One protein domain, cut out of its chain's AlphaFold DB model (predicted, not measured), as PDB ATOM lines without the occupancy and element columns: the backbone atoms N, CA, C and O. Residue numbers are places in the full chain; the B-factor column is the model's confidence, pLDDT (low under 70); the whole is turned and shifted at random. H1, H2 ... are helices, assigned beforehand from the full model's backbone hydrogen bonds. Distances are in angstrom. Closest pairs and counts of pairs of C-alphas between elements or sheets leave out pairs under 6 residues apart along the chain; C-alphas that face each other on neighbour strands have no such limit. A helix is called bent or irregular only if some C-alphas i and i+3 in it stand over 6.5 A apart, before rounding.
ATOM      1  N   MET A  54      34.024  48.853 -32.576       63.66
ATOM      2  CA  MET A  54      34.702  47.565 -32.688       63.66
ATOM      3  C   MET A  54      35.349  47.412 -34.061       63.66
ATOM      4  O   MET A  54      34.706  47.400 -35.109       63.66
ATOM      5  N   THR A  55      36.667  47.262 -34.080       75.19
ATOM      6  CA  THR A  55      37.356  47.058 -35.352       75.19
ATOM      7  C   THR A  55      36.768  45.835 -36.063       75.19
ATOM      8  O   THR A  55      36.553  44.780 -35.462       75.19
ATOM      9  N   VAL A  56      36.529  45.949 -37.370       86.00
ATOM     10  CA  VAL A  56      36.143  44.819 -38.235       86.00
ATOM     11  C   VAL A  56      37.084  43.621 -38.018       86.00
ATOM     12  O   VAL A  56      36.674  42.463 -38.101       86.00
ATOM     13  N   ALA A  57      38.335  43.896 -37.642       85.75
ATOM     14  CA  ALA A  57      39.317  42.918 -37.198       85.75
ATOM     15  C   ALA A  57      38.861  42.081 -35.985       85.75
ATOM     16  O   ALA A  57      38.985  40.861 -36.028       85.75
ATOM     17  N   ALA A  58      38.298  42.682 -34.935       86.75
ATOM     18  CA  ALA A  58      37.822  41.955 -33.757       86.75
ATOM     19  C   ALA A  58      36.614  41.058 -34.079       86.75
ATOM     20  O   ALA A  58      36.601  39.881 -33.723       86.75
ATOM     21  N   ILE A  59      35.641  41.573 -34.840       90.69
ATOM     22  CA  ILE A  59      34.475  40.789 -35.286       90.69
ATOM     23  C   ILE A  59      34.937  39.599 -36.132       90.69
ATOM     24  O   ILE A  59      34.521  38.459 -35.928       90.69
ATOM     25  N   THR A  60      35.825  39.850 -37.094       91.12
ATOM     26  CA  THR A  60      36.326  38.797 -37.981       91.12
ATOM     27  C   THR A  60      37.203  37.795 -37.240       91.12
ATOM     28  O   THR A  60      37.161  36.621 -37.598       91.12
ATOM     29  N   ALA A  61      37.935  38.205 -36.198       88.38
ATOM     30  CA  ALA A  61      38.686  37.302 -35.331       88.38
ATOM     31  C   ALA A  61      37.756  36.307 -34.620       88.38
ATOM     32  O   ALA A  61      37.985  35.102 -34.724       88.38
ATOM     33  N   VAL A  62      36.664  36.791 -34.016       89.62
ATOM     34  CA  VAL A  62      35.640  35.941 -33.376       89.62
ATOM     35  C   VAL A  62      34.988  34.977 -34.380       89.62
ATOM     36  O   VAL A  62      34.700  33.827 -34.057       89.62
ATOM     37  N   LEU A  63      34.812  35.394 -35.637       90.50
ATOM     38  CA  LEU A  63      34.273  34.543 -36.709       90.50
ATOM     39  C   LEU A  63      35.291  33.542 -37.301       90.50
ATOM     40  O   LEU A  63      34.967  32.834 -38.260       90.50
ATOM     41  N   GLY A  64      36.517  33.463 -36.772       86.62
ATOM     42  CA  GLY A  64      37.562  32.535 -37.231       86.62
ATOM     43  C   GLY A  64      38.569  33.093 -38.228       86.62
ATOM     44  O   GLY A  64      39.365  32.340 -38.803       86.62
ATOM     45  N   GLY A  65      38.520  34.397 -38.472       89.00
ATOM     46  CA  GLY A  65      39.428  35.125 -39.342       89.00
ATOM     47  C   GLY A  65      39.486  34.576 -40.769       89.00
ATOM     48  O   GLY A  65      38.553  33.962 -41.293       89.00
ATOM     49  N   ARG A  66      40.635  34.781 -41.422       86.31
ATOM     50  CA  ARG A  66      40.842  34.421 -42.836       86.31
ATOM     51  C   ARG A  66      40.646  32.928 -43.115       86.31
ATOM     52  O   ARG A  66      40.200  32.576 -44.204       86.31
ATOM     53  N   LYS A  67      40.976  32.058 -42.152       87.94
ATOM     54  CA  LYS A  67      40.920  30.598 -42.323       87.94
ATOM     55  C   LYS A  67      39.493  30.117 -42.586       87.94
ATOM     56  O   LYS A  67      39.294  29.285 -43.464       87.94
ATOM     57  N   ILE A  68      38.520  30.658 -41.854       90.94
ATOM     58  CA  ILE A  68      37.110  30.285 -42.007       90.94
ATOM     59  C   ILE A  68      36.414  31.147 -43.048       90.94
ATOM     60  O   ILE A  68      35.706  30.614 -43.898       90.94
ATOM     61  N   LEU A  69      36.640  32.463 -43.034       88.50
ATOM     62  CA  LEU A  69      35.951  33.383 -43.941       88.50
ATOM     63  C   LEU A  69      36.408  33.242 -45.403       88.50
ATOM     64  O   LEU A  69      35.727  33.737 -46.300       88.50
ATOM     65  N   LYS A  70      37.534  32.553 -45.659       87.56
ATOM     66  CA  LYS A  70      38.159  32.337 -46.983       87.56
ATOM     67  C   LYS A  70      38.543  33.640 -47.712       87.56
ATOM     68  O   LYS A  70      38.919  33.605 -48.879       87.56
ATOM     69  N   ARG A  71      38.486  34.790 -47.030       87.88
ATOM     70  CA  ARG A  71      38.876  36.120 -47.526       87.88
ATOM     71  C   ARG A  71      39.366  37.009 -46.383       87.88
ATOM     72  O   ARG A  71      39.117  36.722 -45.214       87.88
ATOM     73  N   ARG A  72      40.079  38.082 -46.731       86.00
ATOM     74  CA  ARG A  72      40.405  39.177 -45.807       86.00
ATOM     75  C   ARG A  72      39.196  40.117 -45.736       86.00
ATOM     76  O   ARG A  72      38.526  40.310 -46.749       86.00
ATOM     77  N   VAL A  73      38.893  40.611 -44.542       88.88
ATOM     78  CA  VAL A  73      37.801  41.555 -44.293       88.88
ATOM     79  C   VAL A  73      38.353  42.621 -43.359       88.88
ATOM     80  O   VAL A  73      38.665  42.319 -42.212       88.88
ATOM     81  N   GLU A  74      38.545  43.829 -43.875       84.19
ATOM     82  CA  GLU A  74      39.214  44.923 -43.152       84.19
ATOM     83  C   GLU A  74      38.350  46.172 -43.019       84.19
ATOM     84  O   GLU A  74      38.677  47.063 -42.243       84.19
ATOM     85  N   SER A  75      37.250  46.243 -43.770       87.94
ATOM     86  CA  SER A  75      36.352  47.395 -43.790       87.94
ATOM     87  C   SER A  75      34.895  46.992 -43.596       87.94
ATOM     88  O   SER A  75      34.481  45.883 -43.947       87.94
ATOM     89  N   ASP A  76      34.086  47.924 -43.097       87.56
ATOM     90  CA  ASP A  76      32.641  47.753 -42.910       87.56
ATOM     91  C   ASP A  76      31.932  47.365 -44.207       87.56
ATOM     92  O   ASP A  76      31.015  46.541 -44.210       87.56
ATOM     93  N   ARG A  77      32.384  47.919 -45.338       91.38
ATOM     94  CA  ARG A  77      31.861  47.568 -46.662       91.38
ATOM     95  C   ARG A  77      32.130  46.101 -46.985       91.38
ATOM     96  O   ARG A  77      31.241  45.413 -47.484       91.38
ATOM     97  N   GLU A  78      33.339  45.618 -46.717       91.56
ATOM     98  CA  GLU A  78      33.689  44.219 -46.943       91.56
ATOM     99  C   GLU A  78      32.923  43.284 -46.013       91.56
ATOM    100  O   GLU A  78      32.476  42.234 -46.475       91.56
ATOM    101  N   LEU A  79      32.739  43.671 -44.748       92.25
ATOM    102  CA  LEU A  79      31.941  42.916 -43.786       92.25
ATOM    103  C   LEU A  79      30.481  42.842 -44.239       92.25
ATOM    104  O   LEU A  79      29.925  41.756 -44.323       92.25
ATOM    105  N   THR A  80      29.895  43.970 -44.643       94.06
ATOM    106  CA  THR A  80      28.530  44.033 -45.194       94.06
ATOM    107  C   THR A  80      28.384  43.135 -46.419       94.06
ATOM    108  O   THR A  80      27.406  42.400 -46.551       94.06
ATOM    109  N   GLN A  81      29.365  43.167 -47.324       95.31
ATOM    110  CA  GLN A  81      29.365  42.323 -48.512       95.31
ATOM    111  C   GLN A  81      29.473  40.836 -48.147       95.31
ATOM    112  O   GLN A  81      28.729  40.026 -48.692       95.31
ATOM    113  N   LEU A  82      30.344  40.479 -47.197       95.19
ATOM    114  CA  LEU A  82      30.456  39.116 -46.676       95.19
ATOM    115  C   LEU A  82      29.127  38.643 -46.068       95.19
ATOM    116  O   LEU A  82      28.706  37.521 -46.338       95.19
ATOM    117  N   THR A  83      28.461  39.491 -45.283       95.69
ATOM    118  CA  THR A  83      27.153  39.187 -44.694       95.69
ATOM    119  C   THR A  83      26.111  38.914 -45.777       95.69
ATOM    120  O   THR A  83      25.394  37.923 -45.695       95.69
ATOM    121  N   ARG A  84      26.068  39.734 -46.837       96.12
ATOM    122  CA  ARG A  84      25.142  39.557 -47.973       96.12
ATOM    123  C   ARG A  84      25.418  38.292 -48.786       96.12
ATOM    124  O   ARG A  84      24.480  37.630 -49.214       96.12
ATOM    125  N   GLU A  85      26.689  37.951 -48.984       95.25
ATOM    126  CA  GLU A  85      27.127  36.699 -49.629       95.25
ATOM    127  C   GLU A  85      26.893  35.461 -48.748       95.25
ATOM    128  O   GLU A  85      27.048  34.324 -49.202       95.25
ATOM    129  N   GLY A  86      26.551  35.675 -47.479       95.94
ATOM    130  CA  GLY A  86      26.436  34.647 -46.464       95.94
ATOM    131  C   GLY A  86      27.778  34.345 -45.807       95.94
ATOM    132  O   GLY A  86      28.802  34.306 -46.476       95.94
ATOM    133  N   VAL A  87      27.813  34.079 -44.509       95.44
ATOM    134  CA  VAL A  87      29.016  33.645 -43.788       95.44
ATOM    135  C   VAL A  87      29.121  32.112 -43.865       95.44
ATOM    136  O   VAL A  87      28.096  31.425 -43.823       95.44
ATOM    137  N   PRO A  88      30.325  31.523 -43.998       95.94
ATOM    138  CA  PRO A  88      30.497  30.071 -43.935       95.94
ATOM    139  C   PRO A  88      29.958  29.486 -42.623       95.94
ATOM    140  O   PRO A  88      30.222  30.034 -41.551       95.94
ATOM    141  N   VAL A  89      29.263  28.343 -42.674       95.25
ATOM    142  CA  VAL A  89      28.690  27.701 -41.470       95.25
ATOM    143  C   VAL A  89      29.748  27.353 -40.407       95.25
ATOM    144  O   VAL A  89      29.442  27.283 -39.218       95.25
ATOM    145  N   GLY A  90      31.016  27.203 -40.802       93.44
ATOM    146  CA  GLY A  90      32.133  27.030 -39.871       93.44
ATOM    147  C   GLY A  90      32.302  28.187 -38.877       93.44
ATOM    148  O   GLY A  90      32.702  27.946 -37.740       93.44
ATOM    149  N   ALA A  91      31.931  29.419 -39.249       94.25
ATOM    150  CA  ALA A  91      32.038  30.577 -38.357       94.25
ATOM    151  C   ALA A  91      31.085  30.462 -37.162       94.25
ATOM    152  O   ALA A  91      31.463  30.779 -36.041       94.25
ATOM    153  N   LEU A  92      29.884  29.915 -37.382       94.06
ATOM    154  CA  LEU A  92      28.931  29.608 -36.314       94.06
ATOM    155  C   LEU A  92      29.517  28.605 -35.312       94.06
ATOM    156  O   LEU A  92      29.281  28.713 -34.114       94.06
ATOM    157  N   THR A  93      30.282  27.625 -35.799       91.88
ATOM    158  CA  THR A  93      30.899  26.611 -34.933       91.88
ATOM    159  C   THR A  93      31.980  27.223 -34.051       91.88
ATOM    160  O   THR A  93      32.045  26.896 -32.873       91.88
ATOM    161  N   LEU A  94      32.798  28.132 -34.589       92.88
ATOM    162  CA  LEU A  94      33.789  28.840 -33.779       92.88
ATOM    163  C   LEU A  94      33.144  29.796 -32.786       92.88
ATOM    164  O   LEU A  94      33.516  29.781 -31.621       92.88
ATOM    165  N   LEU A  95      32.133  30.547 -33.216       93.94
ATOM    166  CA  LEU A  95      31.389  31.435 -32.331       93.94
ATOM    167  C   LEU A  95      30.740  30.667 -31.166       93.94
ATOM    168  O   LEU A  95      30.763  31.137 -30.033       93.94
ATOM    169  N   ALA A  96      30.213  29.465 -31.419       94.00
ATOM    170  CA  ALA A  96      29.697  28.594 -30.364       94.00
ATOM    171  C   ALA A  96      30.802  28.154 -29.390       94.00
ATOM    172  O   ALA A  96      30.588  28.181 -28.181       94.00
ATOM    173  N   SER A  97      31.988  27.807 -29.900       92.19
ATOM    174  CA  SER A  97      33.145  27.455 -29.070       92.19
ATOM    175  C   SER A  97      33.628  28.621 -28.203       92.19
ATOM    176  O   SER A  97      33.891  28.407 -27.024       92.19
ATOM    177  N   GLU A  98      33.698  29.841 -28.744       89.56
ATOM    178  CA  GLU A  98      34.051  31.056 -27.985       89.56
ATOM    179  C   GLU A  98      33.055  31.332 -26.852       89.56
ATOM    180  O   GLU A  98      33.425  31.751 -25.758       89.56
ATOM    181  N   LEU A  99      31.777  31.033 -27.090       92.12
ATOM    182  CA  LEU A  99      30.729  31.134 -26.081       92.12
ATOM    183  C   LEU A  99      30.673  29.931 -25.132       92.12
ATOM    184  O   LEU A  99      29.871  29.962 -24.204       92.12
ATOM    185  N   ALA A 100      31.496  28.894 -25.318       93.62
ATOM    186  CA  ALA A 100      31.401  27.625 -24.590       93.62
ATOM    187  C   ALA A 100      29.994  26.984 -24.658       93.62
ATOM    188  O   ALA A 100      29.525  26.361 -23.706       93.62
ATOM    189  N   LEU A 101      29.323  27.129 -25.804       91.25
ATOM    190  CA  LEU A 101      27.977  26.624 -26.071       91.25
ATOM    191  C   LEU A 101      27.987  25.474 -27.075       91.25
ATOM    192  O   LEU A 101      28.828  25.397 -27.972       91.25
ATOM    193  N   ASP A 102      26.964  24.619 -27.002       93.12
ATOM    194  CA  ASP A 102      26.681  23.722 -28.117       93.12
ATOM    195  C   ASP A 102      26.213  24.525 -29.338       93.12
ATOM    196  O   ASP A 102      25.358  25.413 -29.251       93.12
ATOM    197  N   ARG A 103      26.728  24.163 -30.516       92.38
ATOM    198  CA  ARG A 103      26.390  24.841 -31.773       92.38
ATOM    199  C   ARG A 103      24.895  24.824 -32.084       92.38
ATOM    200  O   ARG A 103      24.432  25.726 -32.774       92.38
ATOM    201  N   ARG A 104      24.131  23.827 -31.612       92.44
ATOM    202  CA  ARG A 104      22.673  23.784 -31.821       92.44
ATOM    203  C   ARG A 104      21.976  24.834 -30.971       92.44
ATOM    204  O   ARG A 104      21.023  25.444 -31.436       92.44
ATOM    205  N   THR A 105      22.465  25.083 -29.757       91.56
ATOM    206  CA  THR A 105      21.944  26.154 -28.899       91.56
ATOM    207  C   THR A 105      22.135  27.508 -29.565       91.56
ATOM    208  O   THR A 105      21.158  28.225 -29.751       91.56
ATOM    209  N   LEU A 106      23.350  27.809 -30.033       93.44
ATOM    210  CA  LEU A 106      23.605  29.057 -30.753       93.44
ATOM    211  C   LEU A 106      22.802  29.148 -32.063       93.44
ATOM    212  O   LEU A 106      22.259  30.198 -32.391       93.44
ATOM    213  N   ALA A 107      22.674  28.045 -32.802       93.38
ATOM    214  CA  ALA A 107      21.862  28.005 -34.013       93.38
ATOM    215  C   ALA A 107      20.394  28.362 -33.746       93.38
ATOM    216  O   ALA A 107      19.815  29.108 -34.531       93.38
ATOM    217  N   ARG A 108      19.812  27.898 -32.631       92.12
ATOM    218  CA  ARG A 108      18.442  28.254 -32.233       92.12
ATOM    219  C   ARG A 108      18.289  29.745 -31.941       92.12
ATOM    220  O   ARG A 108      17.343  30.328 -32.454       92.12
ATOM    221  N   VAL A 109      19.232  30.354 -31.216       89.69
ATOM    222  CA  VAL A 109      19.252  31.815 -30.956       89.69
ATOM    223  C   VAL A 109      19.248  32.607 -32.270       89.69
ATOM    224  O   VAL A 109      18.589  33.629 -32.406       89.69
ATOM    225  N   ILE A 110      19.938  32.093 -33.287       90.81
ATOM    226  CA  ILE A 110      20.072  32.730 -34.605       90.81
ATOM    227  C   ILE A 110      18.894  32.372 -35.543       90.81
ATOM    228  O   ILE A 110      18.763  32.920 -36.640       90.81
ATOM    229  N   GLY A 111      17.990  31.484 -35.120       92.06
ATOM    230  CA  GLY A 111      16.815  31.063 -35.889       92.06
ATOM    231  C   GLY A 111      17.090  29.978 -36.938       92.06
ATOM    232  O   GLY A 111      16.318  29.816 -37.881       92.06
ATOM    233  N   ILE A 112      18.180  29.221 -36.798       93.56
ATOM    234  CA  ILE A 112      18.544  28.109 -37.683       93.56
ATOM    235  C   ILE A 112      18.061  26.794 -37.065       93.56
ATOM    236  O   ILE A 112      18.461  26.424 -35.963       93.56
ATOM    237  N   SER A 113      17.252  26.034 -37.805       93.25
ATOM    238  CA  SER A 113      16.815  24.710 -37.348       93.25
ATOM    239  C   SER A 113      17.952  23.683 -37.353       93.25
ATOM    240  O   SER A 113      18.802  23.667 -38.248       93.25
ATOM    241  N   ASP A 114      17.918  22.738 -36.412       91.94
ATOM    242  CA  ASP A 114      18.896  21.649 -36.282       91.94
ATOM    243  C   ASP A 114      19.104  20.847 -37.578       91.94
ATOM    244  O   ASP A 114      20.226  20.445 -37.905       91.94
ATOM    245  N   ARG A 115      18.024  20.620 -38.339       93.44
ATOM    246  CA  ARG A 115      18.061  19.927 -39.637       93.44
ATOM    247  C   ARG A 115      18.828  20.745 -40.676       93.44
ATOM    248  O   ARG A 115      19.681  20.192 -41.370       93.44
ATOM    249  N   THR A 116      18.532  22.040 -40.782       94.31
ATOM    250  CA  THR A 116      19.219  22.947 -41.711       94.31
ATOM    251  C   THR A 116      20.690  23.082 -41.341       94.31
ATOM    252  O   THR A 116      21.547  22.955 -42.217       94.31
ATOM    253  N   LEU A 117      20.991  23.245 -40.050       93.69
ATOM    254  CA  LEU A 117      22.356  23.316 -39.539       93.69
ATOM    255  C   LEU A 117      23.151  22.058 -39.906       93.69
ATOM    256  O   LEU A 117      24.230  22.151 -40.488       93.69
ATOM    257  N   SER A 118      22.599  20.880 -39.606       93.75
ATOM    258  CA  SER A 118      23.271  19.596 -39.842       93.75
ATOM    259  C   SER A 118      23.547  19.365 -41.332       93.75
ATOM    260  O   SER A 118      24.643  18.942 -41.696       93.75
ATOM    261  N   ARG A 119      22.588  19.703 -42.209       95.19
ATOM    262  CA  ARG A 119      22.766  19.629 -43.668       95.19
ATOM    263  C   ARG A 119      23.876  20.560 -44.157       95.19
ATOM    264  O   ARG A 119      24.684  20.137 -44.979       95.19
ATOM    265  N   ARG A 120      23.912  21.809 -43.676       94.94
ATOM    266  CA  ARG A 120      24.918  22.794 -44.098       94.94
ATOM    267  C   ARG A 120      26.317  22.425 -43.630       94.94
ATOM    268  O   ARG A 120      27.251  22.537 -44.413       94.94
ATOM    269  N   LEU A 121      26.451  21.931 -42.397       92.50
ATOM    270  CA  LEU A 121      27.730  21.450 -41.865       92.50
ATOM    271  C   LEU A 121      28.293  20.290 -42.690       92.50
ATOM    272  O   LEU A 121      29.478  20.287 -42.995       92.50
ATOM    273  N   ALA A 122      27.446  19.339 -43.101       93.12
ATOM    274  CA  ALA A 122      27.879  18.200 -43.912       93.12
ATOM    275  C   ALA A 122      28.387  18.595 -45.312       93.12
ATOM    276  O   ALA A 122      29.129  17.837 -45.929       93.12
ATOM    277  N   LYS A 123      27.980  19.764 -45.819       94.00
ATOM    278  CA  LYS A 123      28.301  20.246 -47.168       94.00
ATOM    279  C   LYS A 123      29.218  21.475 -47.193       94.00
ATOM    280  O   LYS A 123      29.480  21.988 -48.275       94.00
ATOM    281  N   ASP A 124      29.661  21.960 -46.032       90.19
ATOM    282  CA  ASP A 124      30.370  23.244 -45.883       90.19
ATOM    283  C   ASP A 124      29.636  24.419 -46.579       90.19
ATOM    284  O   ASP A 124      30.237  25.279 -47.225       90.19
ATOM    285  N   GLU A 125      28.300  24.437 -46.488       94.19
ATOM    286  CA  GLU A 125      27.461  25.470 -47.114       94.19
ATOM    287  C   GLU A 125      27.523  26.805 -46.345       94.19
ATOM    288  O   GLU A 125      27.798  26.870 -45.144       94.19
ATOM    289  N   ARG A 126      27.216  27.903 -47.045       95.50
ATOM    290  CA  ARG A 126      27.086  29.236 -46.437       95.50
ATOM    291  C   ARG A 126      25.711  29.403 -45.787       95.50
ATOM    292  O   ARG A 126      24.727  28.771 -46.181       95.50
ATOM    293  N   LEU A 127      25.656  30.263 -44.780       95.94
ATOM    294  CA  LEU A 127      24.411  30.744 -44.190       95.94
ATOM    295  C   LEU A 127      23.706  31.711 -45.154       95.94
ATOM    296  O   LEU A 127      24.339  32.273 -46.045       95.94
ATOM    297  N   SER A 128      22.396  31.907 -44.997       96.06
ATOM    298  CA  SER A 128      21.671  32.950 -45.730       96.06
ATOM    299  C   SER A 128      22.148  34.338 -45.295       96.06
ATOM    300  O   SER A 128      22.786  34.477 -44.249       96.06
ATOM    301  N   ALA A 129      21.822  35.379 -46.061       96.06
ATOM    302  CA  ALA A 129      22.170  36.749 -45.686       96.06
ATOM    303  C   ALA A 129      21.582  37.154 -44.320       96.06
ATOM    304  O   ALA A 129      22.269  37.769 -43.512       96.06
ATOM    305  N   GLU A 130      20.344  36.749 -44.033       94.81
ATOM    306  CA  GLU A 130      19.656  37.046 -42.770       94.81
ATOM    307  C   GLU A 130      20.278  36.300 -41.579       94.81
ATOM    308  O   GLU A 130      20.536  36.882 -40.529       94.81
ATOM    309  N   GLU A 131      20.580  35.011 -41.747       95.38
ATOM    310  CA  GLU A 131      21.249  34.217 -40.709       95.38
ATOM    311  C   GLU A 131      22.675  34.726 -40.464       95.38
ATOM    312  O   GLU A 131      23.160  34.741 -39.334       95.38
ATOM    313  N   SER A 132      23.343  35.169 -41.527       96.50
ATOM    314  CA  SER A 132      24.680  35.751 -41.457       96.50
ATOM    315  C   SER A 132      24.684  37.089 -40.740       96.50
ATOM    316  O   SER A 132      25.606  37.342 -39.972       96.50
ATOM    317  N   ASP A 133      23.664  37.922 -40.952       95.31
ATOM    318  CA  ASP A 133      23.503  39.187 -40.233       95.31
ATOM    319  C   ASP A 133      23.420  38.943 -38.726       95.31
ATOM    320  O   ASP A 133      24.195  39.512 -37.959       95.31
ATOM    321  N   ARG A 134      22.576  37.992 -38.308       95.56
ATOM    322  CA  ARG A 134      22.471  37.577 -36.904       95.56
ATOM    323  C   ARG A 134      23.786  37.006 -36.359       95.56
ATOM    324  O   ARG A 134      24.192  37.381 -35.266       95.56
ATOM    325  N   VAL A 135      24.496  36.155 -37.109       95.94
ATOM    326  CA  VAL A 135      25.823  35.642 -36.697       95.94
ATOM    327  C   VAL A 135      26.828  36.776 -36.493       95.94
ATOM    328  O   VAL A 135      27.541  36.794 -35.491       95.94
ATOM    329  N   VAL A 136      26.890  37.727 -37.427       95.06
ATOM    330  CA  VAL A 136      27.794  38.883 -37.340       95.06
ATOM    331  C   VAL A 136      27.417  39.780 -36.162       95.06
ATOM    332  O   VAL A 136      28.305  40.278 -35.473       95.06
ATOM    333  N   ARG A 137      26.119  39.942 -35.889       94.31
ATOM    334  CA  ARG A 137      25.607  40.671 -34.725       94.31
ATOM    335  C   ARG A 137      26.051  40.032 -33.413       94.31
ATOM    336  O   ARG A 137      26.634  40.714 -32.577       94.31
ATOM    337  N   VAL A 138      25.868  38.719 -33.262       95.44
ATOM    338  CA  VAL A 138      26.332  37.994 -32.070       95.44
ATOM    339  C   VAL A 138      27.850  38.111 -31.922       95.44
ATOM    340  O   VAL A 138      28.336  38.421 -30.839       95.44
ATOM    341  N   ALA A 139      28.612  37.939 -33.005       94.75
ATOM    342  CA  ALA A 139      30.069  38.067 -32.964       94.75
ATOM    343  C   ALA A 139      30.536  39.468 -32.538       94.75
ATOM    344  O   ALA A 139      31.507  39.585 -31.793       94.75
ATOM    345  N   ARG A 140      29.833  40.527 -32.963       93.62
ATOM    346  CA  ARG A 140      30.091  41.905 -32.521       93.62
ATOM    347  C   ARG A 140      29.910  42.053 -31.016       93.62
ATOM    348  O   ARG A 140      30.810  42.557 -30.354       93.62
ATOM    349  N   VAL A 141      28.789  41.574 -30.479       94.50
ATOM    350  CA  VAL A 141      28.501  41.661 -29.041       94.50
ATOM    351  C   VAL A 141      29.487  40.828 -28.222       94.50
ATOM    352  O   VAL A 141      29.950  41.289 -27.186       94.50
ATOM    353  N   VAL A 142      29.869  39.636 -28.690       94.44
ATOM    354  CA  VAL A 142      30.902  38.811 -28.038       94.44
ATOM    355  C   VAL A 142      32.238  39.538 -27.983       94.44
ATOM    356  O   VAL A 142      32.891  39.555 -26.938       94.44
ATOM    357  N   ALA A 143      32.639  40.153 -29.094       92.50
ATOM    358  CA  ALA A 143      33.877  40.906 -29.160       92.50
ATOM    359  C   ALA A 143      33.835  42.119 -28.209       92.50
ATOM    360  O   ALA A 143      34.783  42.321 -27.454       92.50
ATOM    361  N   MET A 144      32.719  42.859 -28.176       90.75
ATOM    362  CA  MET A 144      32.517  43.989 -27.261       90.75
ATOM    363  C   MET A 144      32.551  43.538 -25.796       90.75
ATOM    364  O   MET A 144      33.312  44.072 -25.002       90.75
ATOM    365  N   ALA A 145      31.796  42.499 -25.439       92.62
ATOM    366  CA  ALA A 145      31.770  41.967 -24.081       92.62
ATOM    367  C   ALA A 145      33.149  41.470 -23.626       92.62
ATOM    368  O   ALA A 145      33.504  41.614 -22.458       92.62
ATOM    369  N   THR A 146      33.937  40.897 -24.539       91.62
ATOM    370  CA  THR A 146      35.306  40.449 -24.252       91.62
ATOM    371  C   THR A 146      36.223  41.618 -23.925       91.62
ATOM    372  O   THR A 146      36.996  41.512 -22.974       91.62
ATOM    373  N   ASP A 147      36.113  42.716 -24.672       88.88
ATOM    374  CA  ASP A 147      36.884  43.936 -24.436       88.88
ATOM    375  C   ASP A 147      36.469  44.603 -23.114       88.88
ATOM    376  O   ASP A 147      37.295  44.786 -22.220       88.88
ATOM    377  N   THR A 148      35.164  44.817 -22.914       89.69
ATOM    378  CA  THR A 148      34.603  45.439 -21.704       89.69
ATOM    379  C   THR A 148      34.904  44.646 -20.426       89.69
ATOM    380  O   THR A 148      35.222  45.224 -19.388       89.69
ATOM    381  N   LEU A 149      34.792  43.313 -20.461       89.38
ATOM    382  CA  LEU A 149      34.957  42.459 -19.275       89.38
ATOM    383  C   LEU A 149      36.392  41.924 -19.119       89.38
ATOM    384  O   LEU A 149      36.725  41.311 -18.094       89.38
ATOM    385  N   GLY A 150      37.243  42.143 -20.126       87.81
ATOM    386  CA  GLY A 150      38.667  41.810 -20.144       87.81
ATOM    387  C   GLY A 150      38.998  40.321 -20.289       87.81
ATOM    388  O   GLY A 150      40.140  39.925 -20.056       87.81
ATOM    389  N   SER A 151      38.027  39.456 -20.600       89.88
ATOM    390  CA  SER A 151      38.274  38.022 -20.807       89.88
ATOM    391  C   SER A 151      37.149  37.345 -21.601       89.88
ATOM    392  O   SER A 151      35.982  37.539 -21.248       89.88
ATOM    393  N   PRO A 152      37.470  36.456 -22.566       88.81
ATOM    394  CA  PRO A 152      36.467  35.664 -23.283       88.81
ATOM    395  C   PRO A 152      35.597  34.813 -22.350       88.81
ATOM    396  O   PRO A 152      34.388  34.721 -22.534       88.81
ATOM    397  N   ALA A 153      36.182  34.248 -21.287       92.25
ATOM    398  CA  ALA A 153      35.443  33.437 -20.319       92.25
ATOM    399  C   ALA A 153      34.428  34.274 -19.522       92.25
ATOM    400  O   ALA A 153      33.296  33.841 -19.302       92.25
ATOM    401  N   LYS A 154      34.807  35.498 -19.127       93.62
ATOM    402  CA  LYS A 154      33.891  36.434 -18.457       93.62
ATOM    403  C   LYS A 154      32.782  36.892 -19.402       93.62
ATOM    404  O   LYS A 154      31.632  36.939 -18.983       93.62
ATOM    405  N   ALA A 155      33.116  37.173 -20.660       93.19
ATOM    406  CA  ALA A 155      32.145  37.537 -21.686       93.19
ATOM    407  C   ALA A 155      31.133  36.422 -21.943       93.19
ATOM    408  O   ALA A 155      29.932  36.657 -21.851       93.19
ATOM    409  N   SER A 156      31.605  35.197 -22.175       95.44
ATOM    410  CA  SER A 156      30.757  34.012 -22.328       95.44
ATOM    411  C   SER A 156      29.830  33.822 -21.123       95.44
ATOM    412  O   SER A 156      28.621  33.662 -21.305       95.44
ATOM    413  N   SER A 157      30.365  33.902 -19.898       96.31
ATOM    414  CA  SER A 157      29.568  33.773 -18.676       96.31
ATOM    415  C   SER A 157      28.516  34.876 -18.561       96.31
ATOM    416  O   SER A 157      27.371  34.587 -18.230       96.31
ATOM    417  N   TRP A 158      28.881  36.130 -18.828       96.44
ATOM    418  CA  TRP A 158      27.972  37.270 -18.721       96.44
ATOM    419  C   TRP A 158      26.852  37.207 -19.763       96.44
ATOM    420  O   TRP A 158      25.692  37.408 -19.419       96.44
ATOM    421  N   LEU A 159      27.171  36.844 -21.009       96.62
ATOM    422  CA  LEU A 159      26.191  36.739 -22.095       96.62
ATOM    423  C   LEU A 159      25.142  35.647 -21.859       96.62
ATOM    424  O   LEU A 159      24.025  35.759 -22.356       96.62
ATOM    425  N   GLN A 160      25.491  34.607 -21.105       96.06
ATOM    426  CA  GLN A 160      24.592  33.502 -20.758       96.06
ATOM    427  C   GLN A 160      23.878  33.693 -19.415       96.06
ATOM    428  O   GLN A 160      22.987  32.914 -19.083       96.06
ATOM    429  N   SER A 161      24.267  34.695 -18.624       95.75
ATOM    430  CA  SER A 161      23.701  34.911 -17.294       95.75
ATOM    431  C   SER A 161      22.493  35.847 -17.360       95.75
ATOM    432  O   SER A 161      22.591  36.903 -17.987       95.75
ATOM    433  N   PRO A 162      21.380  35.519 -16.676       95.56
ATOM    434  CA  PRO A 162      20.269  36.443 -16.473       95.56
ATOM    435  C   PRO A 162      20.748  37.810 -15.973       95.56
ATOM    436  O   PRO A 162      21.497  37.889 -14.997       95.56
ATOM    437  N   ASN A 163      20.306  38.887 -16.620       93.94
ATOM    438  CA  ASN A 163      20.677  40.248 -16.248       93.94
ATOM    439  C   ASN A 163      19.440  41.045 -15.820       93.94
ATOM    440  O   ASN A 163      18.506  41.224 -16.595       93.94
ATOM    441  N   MET A 164      19.446  41.563 -14.587       91.88
ATOM    442  CA  MET A 164      18.315  42.316 -14.030       91.88
ATOM    443  C   MET A 164      17.975  43.588 -14.815       91.88
ATOM    444  O   MET A 164      16.811  43.964 -14.873       91.88
ATOM    445  N   VAL A 165      18.963  44.234 -15.444       91.81
ATOM    446  CA  VAL A 165      18.749  45.433 -16.276       91.81
ATOM    447  C   VAL A 165      18.062  45.082 -17.602       91.81
ATOM    448  O   VAL A 165      17.478  45.945 -18.247       91.81
ATOM    449  N   LEU A 166      18.114  43.809 -18.000       93.50
ATOM    450  CA  LEU A 166      17.516  43.264 -19.217       93.50
ATOM    451  C   LEU A 166      16.277  42.413 -18.887       93.50
ATOM    452  O   LEU A 166      16.073  41.346 -19.464       93.50
ATOM    453  N   ASP A 167      15.485  42.849 -17.905       92.88
ATOM    454  CA  ASP A 167      14.270  42.168 -17.429       92.88
ATOM    455  C   ASP A 167      14.499  40.713 -16.973       92.88
ATOM    456  O   ASP A 167      13.614  39.862 -17.057       92.88
ATOM    457  N   GLY A 168      15.708  40.402 -16.496       94.06
ATOM    458  CA  GLY A 168      16.089  39.055 -16.070       94.06
ATOM    459  C   GLY A 168      16.389  38.091 -17.221       94.06
ATOM    460  O   GLY A 168      16.592  36.906 -16.971       94.06
ATOM    461  N   GLN A 169      16.443  38.563 -18.467       95.00
ATOM    462  CA  GLN A 169      16.820  37.741 -19.616       95.00
ATOM    463  C   GLN A 169      18.342  37.639 -19.744       95.00
ATOM    464  O   GLN A 169      19.083  38.531 -19.315       95.00
ATOM    465  N   ALA A 170      18.822  36.541 -20.331       95.88
ATOM    466  CA  ALA A 170      20.226  36.430 -20.692       95.88
ATOM    467  C   ALA A 170      20.505  37.333 -21.908       95.88
ATOM    468  O   ALA A 170      19.730  37.311 -22.869       95.88
ATOM    469  N   PRO A 171      21.609  38.104 -21.921       96.44
ATOM    470  CA  PRO A 171      21.950  38.959 -23.054       96.44
ATOM    471  C   PRO A 171      21.958  38.230 -24.403       96.44
ATOM    472  O   PRO A 171      21.550  38.807 -25.403       96.44
ATOM    473  N   LEU A 172      22.395  36.965 -24.433       95.75
ATOM    474  CA  LEU A 172      22.446  36.147 -25.644       95.75
ATOM    475  C   LEU A 172      21.065  35.930 -26.277       95.75
ATOM    476  O   LEU A 172      20.959  35.931 -27.503       95.75
ATOM    477  N   ASP A 173      20.020  35.786 -25.460       94.25
ATOM    478  CA  ASP A 173      18.654  35.544 -25.934       94.25
ATOM    479  C   ASP A 173      18.054  36.782 -26.616       94.25
ATOM    480  O   ASP A 173      17.169  36.657 -27.455       94.25
ATOM    481  N   LEU A 174      18.581  37.972 -26.316       95.06
ATOM    482  CA  LEU A 174      18.147  39.247 -26.896       95.06
ATOM    483  C   LEU A 174      18.836  39.581 -28.229       95.06
ATOM    484  O   LEU A 174      18.514  40.590 -28.860       95.06
ATOM    485  N   LEU A 175      19.809  38.772 -28.665       94.75
ATOM    486  CA  LEU A 175      20.588  39.044 -29.883       94.75
ATOM    487  C   LEU A 175      19.876  38.616 -31.175       94.75
ATOM    488  O   LEU A 175      20.351  38.899 -32.283       94.75
ATOM    489  N   ASP A 176      18.716  37.972 -31.056       90.19
ATOM    490  CA  ASP A 176      17.845  37.603 -32.172       90.19
ATOM    491  C   ASP A 176      17.315  38.839 -32.932       90.19
ATOM    492  O   ASP A 176      17.168  38.821 -34.165       90.19
ATOM    493  N   THR A 177      17.151  39.960 -32.223       92.38
ATOM    494  CA  THR A 177      16.640  41.244 -32.718       92.38
ATOM    495  C   THR A 177      17.669  42.377 -32.628       92.38
ATOM    496  O   THR A 177      18.577  42.376 -31.795       92.38
ATOM    497  N   ASP A 178      17.519  43.389 -33.492       92.06
ATOM    498  CA  ASP A 178      18.341  44.611 -33.437       92.06
ATOM    499  C   ASP A 178      18.072  45.406 -32.151       92.06
ATOM    500  O   ASP A 178      18.997  45.870 -31.491       92.06
ATOM    501  N   SER A 179      16.802  45.512 -31.745       94.25
ATOM    502  CA  SER A 179      16.410  46.219 -30.524       94.25
ATOM    503  C   SER A 179      16.990  45.579 -29.265       94.25
ATOM    504  O   SER A 179      17.527  46.296 -28.425       94.25
ATOM    505  N   GLY A 180      16.922  44.248 -29.140       95.12
ATOM    506  CA  GLY A 180      17.504  43.544 -27.998       95.12
ATOM    507  C   GLY A 180      19.026  43.688 -27.962       95.12
ATOM    508  O   GLY A 180      19.598  43.961 -26.908       95.12
ATOM    509  N   THR A 181      19.669  43.656 -29.129       94.69
ATOM    510  CA  THR A 181      21.112  43.902 -29.258       94.69
ATOM    511  C   THR A 181      21.510  45.287 -28.759       94.69
ATOM    512  O   THR A 181      22.430  45.396 -27.953       94.69
ATOM    513  N   ARG A 182      20.787  46.344 -29.149       93.75
ATOM    514  CA  ARG A 182      21.060  47.707 -28.659       93.75
ATOM    515  C   ARG A 182      20.926  47.821 -27.144       93.75
ATOM    516  O   ARG A 182      21.702  48.539 -26.512       93.75
ATOM    517  N   SER A 183      19.961  47.121 -26.547       94.69
ATOM    518  CA  SER A 183      19.820  47.064 -25.088       94.69
ATOM    519  C   SER A 183      21.046  46.421 -24.440       94.69
ATOM    520  O   SER A 183      21.585  46.967 -23.478       94.69
ATOM    521  N   VAL A 184      21.543  45.314 -24.996       95.56
ATOM    522  CA  VAL A 184      22.761  44.637 -24.517       95.56
ATOM    523  C   VAL A 184      23.994  45.533 -24.653       95.56
ATOM    524  O   VAL A 184      24.736  45.693 -23.684       95.56
ATOM    525  N   GLU A 185      24.188  46.166 -25.812       92.69
ATOM    526  CA  GLU A 185      25.283  47.117 -26.059       92.69
ATOM    527  C   GLU A 185      25.234  48.298 -25.080       92.69
ATOM    528  O   GLU A 185      26.259  48.707 -24.539       92.69
ATOM    529  N   THR A 186      24.034  48.799 -24.772       91.56
ATOM    530  CA  THR A 186      23.839  49.869 -23.782       91.56
ATOM    531  C   THR A 186      24.304  49.437 -22.392       91.56
ATOM    532  O   THR A 186      24.948  50.216 -21.689       91.56
ATOM    533  N   VAL A 187      23.997  48.205 -21.975       92.81
ATOM    534  CA  VAL A 187      24.440  47.685 -20.673       92.81
ATOM    535  C   VAL A 187      25.954  47.476 -20.650       92.81
ATOM    536  O   VAL A 187      26.590  47.881 -19.680       92.81
ATOM    537  N   LEU A 188      26.543  46.915 -21.710       91.31
ATOM    538  CA  LEU A 188      28.000  46.771 -21.828       91.31
ATOM    539  C   LEU A 188      28.706  48.128 -21.754       91.31
ATOM    540  O   LEU A 188      29.637  48.285 -20.969       91.31
ATOM    541  N   GLY A 189      28.198  49.134 -22.471       89.06
ATOM    542  CA  GLY A 189      28.715  50.497 -22.379       89.06
ATOM    543  C   GLY A 189      28.660  51.034 -20.946       89.06
ATOM    544  O   GLY A 189      29.646  51.550 -20.438       89.06
ATOM    545  N   ARG A 190      27.547  50.857 -20.223       87.12
ATOM    546  CA  ARG A 190      27.454  51.293 -18.813       87.12
ATOM    547  C   ARG A 190      28.470  50.604 -17.898       87.12
ATOM    548  O   ARG A 190      28.997  51.264 -17.000       87.12
ATOM    549  N   ILE A 191      28.746  49.317 -18.126       87.69
ATOM    550  CA  ILE A 191      29.753  48.552 -17.373       87.69
ATOM    551  C   ILE A 191      31.150  49.134 -17.607       87.69
ATOM    552  O   ILE A 191      31.882  49.332 -16.640       87.69
ATOM    553  N   GLU A 192      31.496  49.459 -18.854       80.00
ATOM    554  CA  GLU A 192      32.785  50.067 -19.213       80.00
ATOM    555  C   GLU A 192      33.042  51.378 -18.449       80.00
ATOM    556  O   GLU A 192      34.136  51.605 -17.933       80.00
ATOM    557  N   TRP A 193      32.006  52.209 -18.298       78.69
ATOM    558  CA  TRP A 193      32.093  53.500 -17.605       78.69
ATOM    559  C   TRP A 193      31.852  53.421 -16.088       78.69
ATOM    560  O   TRP A 193      31.909  54.447 -15.405       78.69
ATOM    561  N   GLY A 194      31.579  52.231 -15.539       73.94
ATOM    562  CA  GLY A 194      31.327  52.028 -14.109       73.94
ATOM    563  C   GLY A 194      30.038  52.679 -13.590       73.94
ATOM    564  O   GLY A 194      29.930  52.955 -12.393       73.94
TER     565      GLY A 194
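Overview. This is residues 54 to 194 of the 197 residues of the protein "DUF2384 domain-containing protein" of Granulicella sp. 5B5 (UniProt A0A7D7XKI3). One long helix, H7, runs through the middle of a compact helical body, with shorter helices packed round it: H1, H3, H8, H9 and the nearly parallel H10. Beside this core H4 packs with H5 and H6, and H6 lies farthest out. The printed part has 141 residues with ten named helices, H1 to H10 in chain order, and no named strand; the class is all helix. The radius of gyration of the C-alphas is 14.3 A, and the C-alphas span 44 by 32 by 25 A.

Along the chain. H1, residues 56 to 62, begins with C-alpha 56 at (36.143, 44.819, -38.235). H2 is residues 65 to 69, and H3, residues 76 to 85, is 14.1 A long from first to last C-alpha. H4, residues 89 to 98, measures 14.9 A. H5 is residues 103 to 109, and H6, residues 114 to 123, measures 14.5 A. H7, residues 129 to 149, measures 29.9 A and begins with C-alpha 129 at (22.170, 36.749, -45.686). H8 is residues 152 to 160. H9, residues 171 to 176, is only just irregular, with C-alphas 173 and 176 6.6 A apart. H10, residues 178 to 192, measures 21.0 A and ends with C-alpha 192 at (32.785, 50.067, -19.213).

Arrangement. H7 is the hub, touching five helices, H1, H3, H8, H9 and H10; each pair of residues named below is the closest pair of C-alphas of its two helices. H1 touches residues 136 to 143 of H7 alone, about perpendicular at 89 degrees, with Ile 59 and Arg 140 5.3 A apart. H3 touches residues 129 to 136 alone, at a steep tilt of 42 degrees, opposite ways, with Arg 84 and Ala 129 at 4.7 A. H8 touches residues 142 to 149 alone, at a steep tilt of 62 degrees, with Thr 146 and Ala 155 at 5.0 A. H10 touches H7 at a shallow tilt of 12 degrees, the same way, with Thr 148 and Glu 192 at 5.6 A. H9 touches H7, Val 138 and Leu 175 at 6.2 A, and forms a helical hairpin with H10. H4 is close to H7 but not clearly touching, Leu 95 and Ala 139 at 6.8 A. H4 touches H5, Ala 96 and Arg 103 at 5.2 A, and H6, Val 89 and Leu 121 at 6.3 A. H2 only just touches H4, with 3 pairs of C-alphas within 8 A, Ile 68 and Ala 91 closest at 6.3 A. H6 and H10 are apart. Every O i to N i+4 pair is within hydrogen-bond range in H1, H2, H3, H5, H6, H7, H8 and H10; H4 has 5 of 6, and H9 0 of 2, with 2 of 3 O i to N i+3 pairs.

Size, cuts and confidence. The C-alphas farthest apart, of Lys 123 and Gly 194, are 46.0 A apart. The printed part has no cut and no long link. Mean pLDDT of the printed part is 91.9; residue 54 alone is under 70.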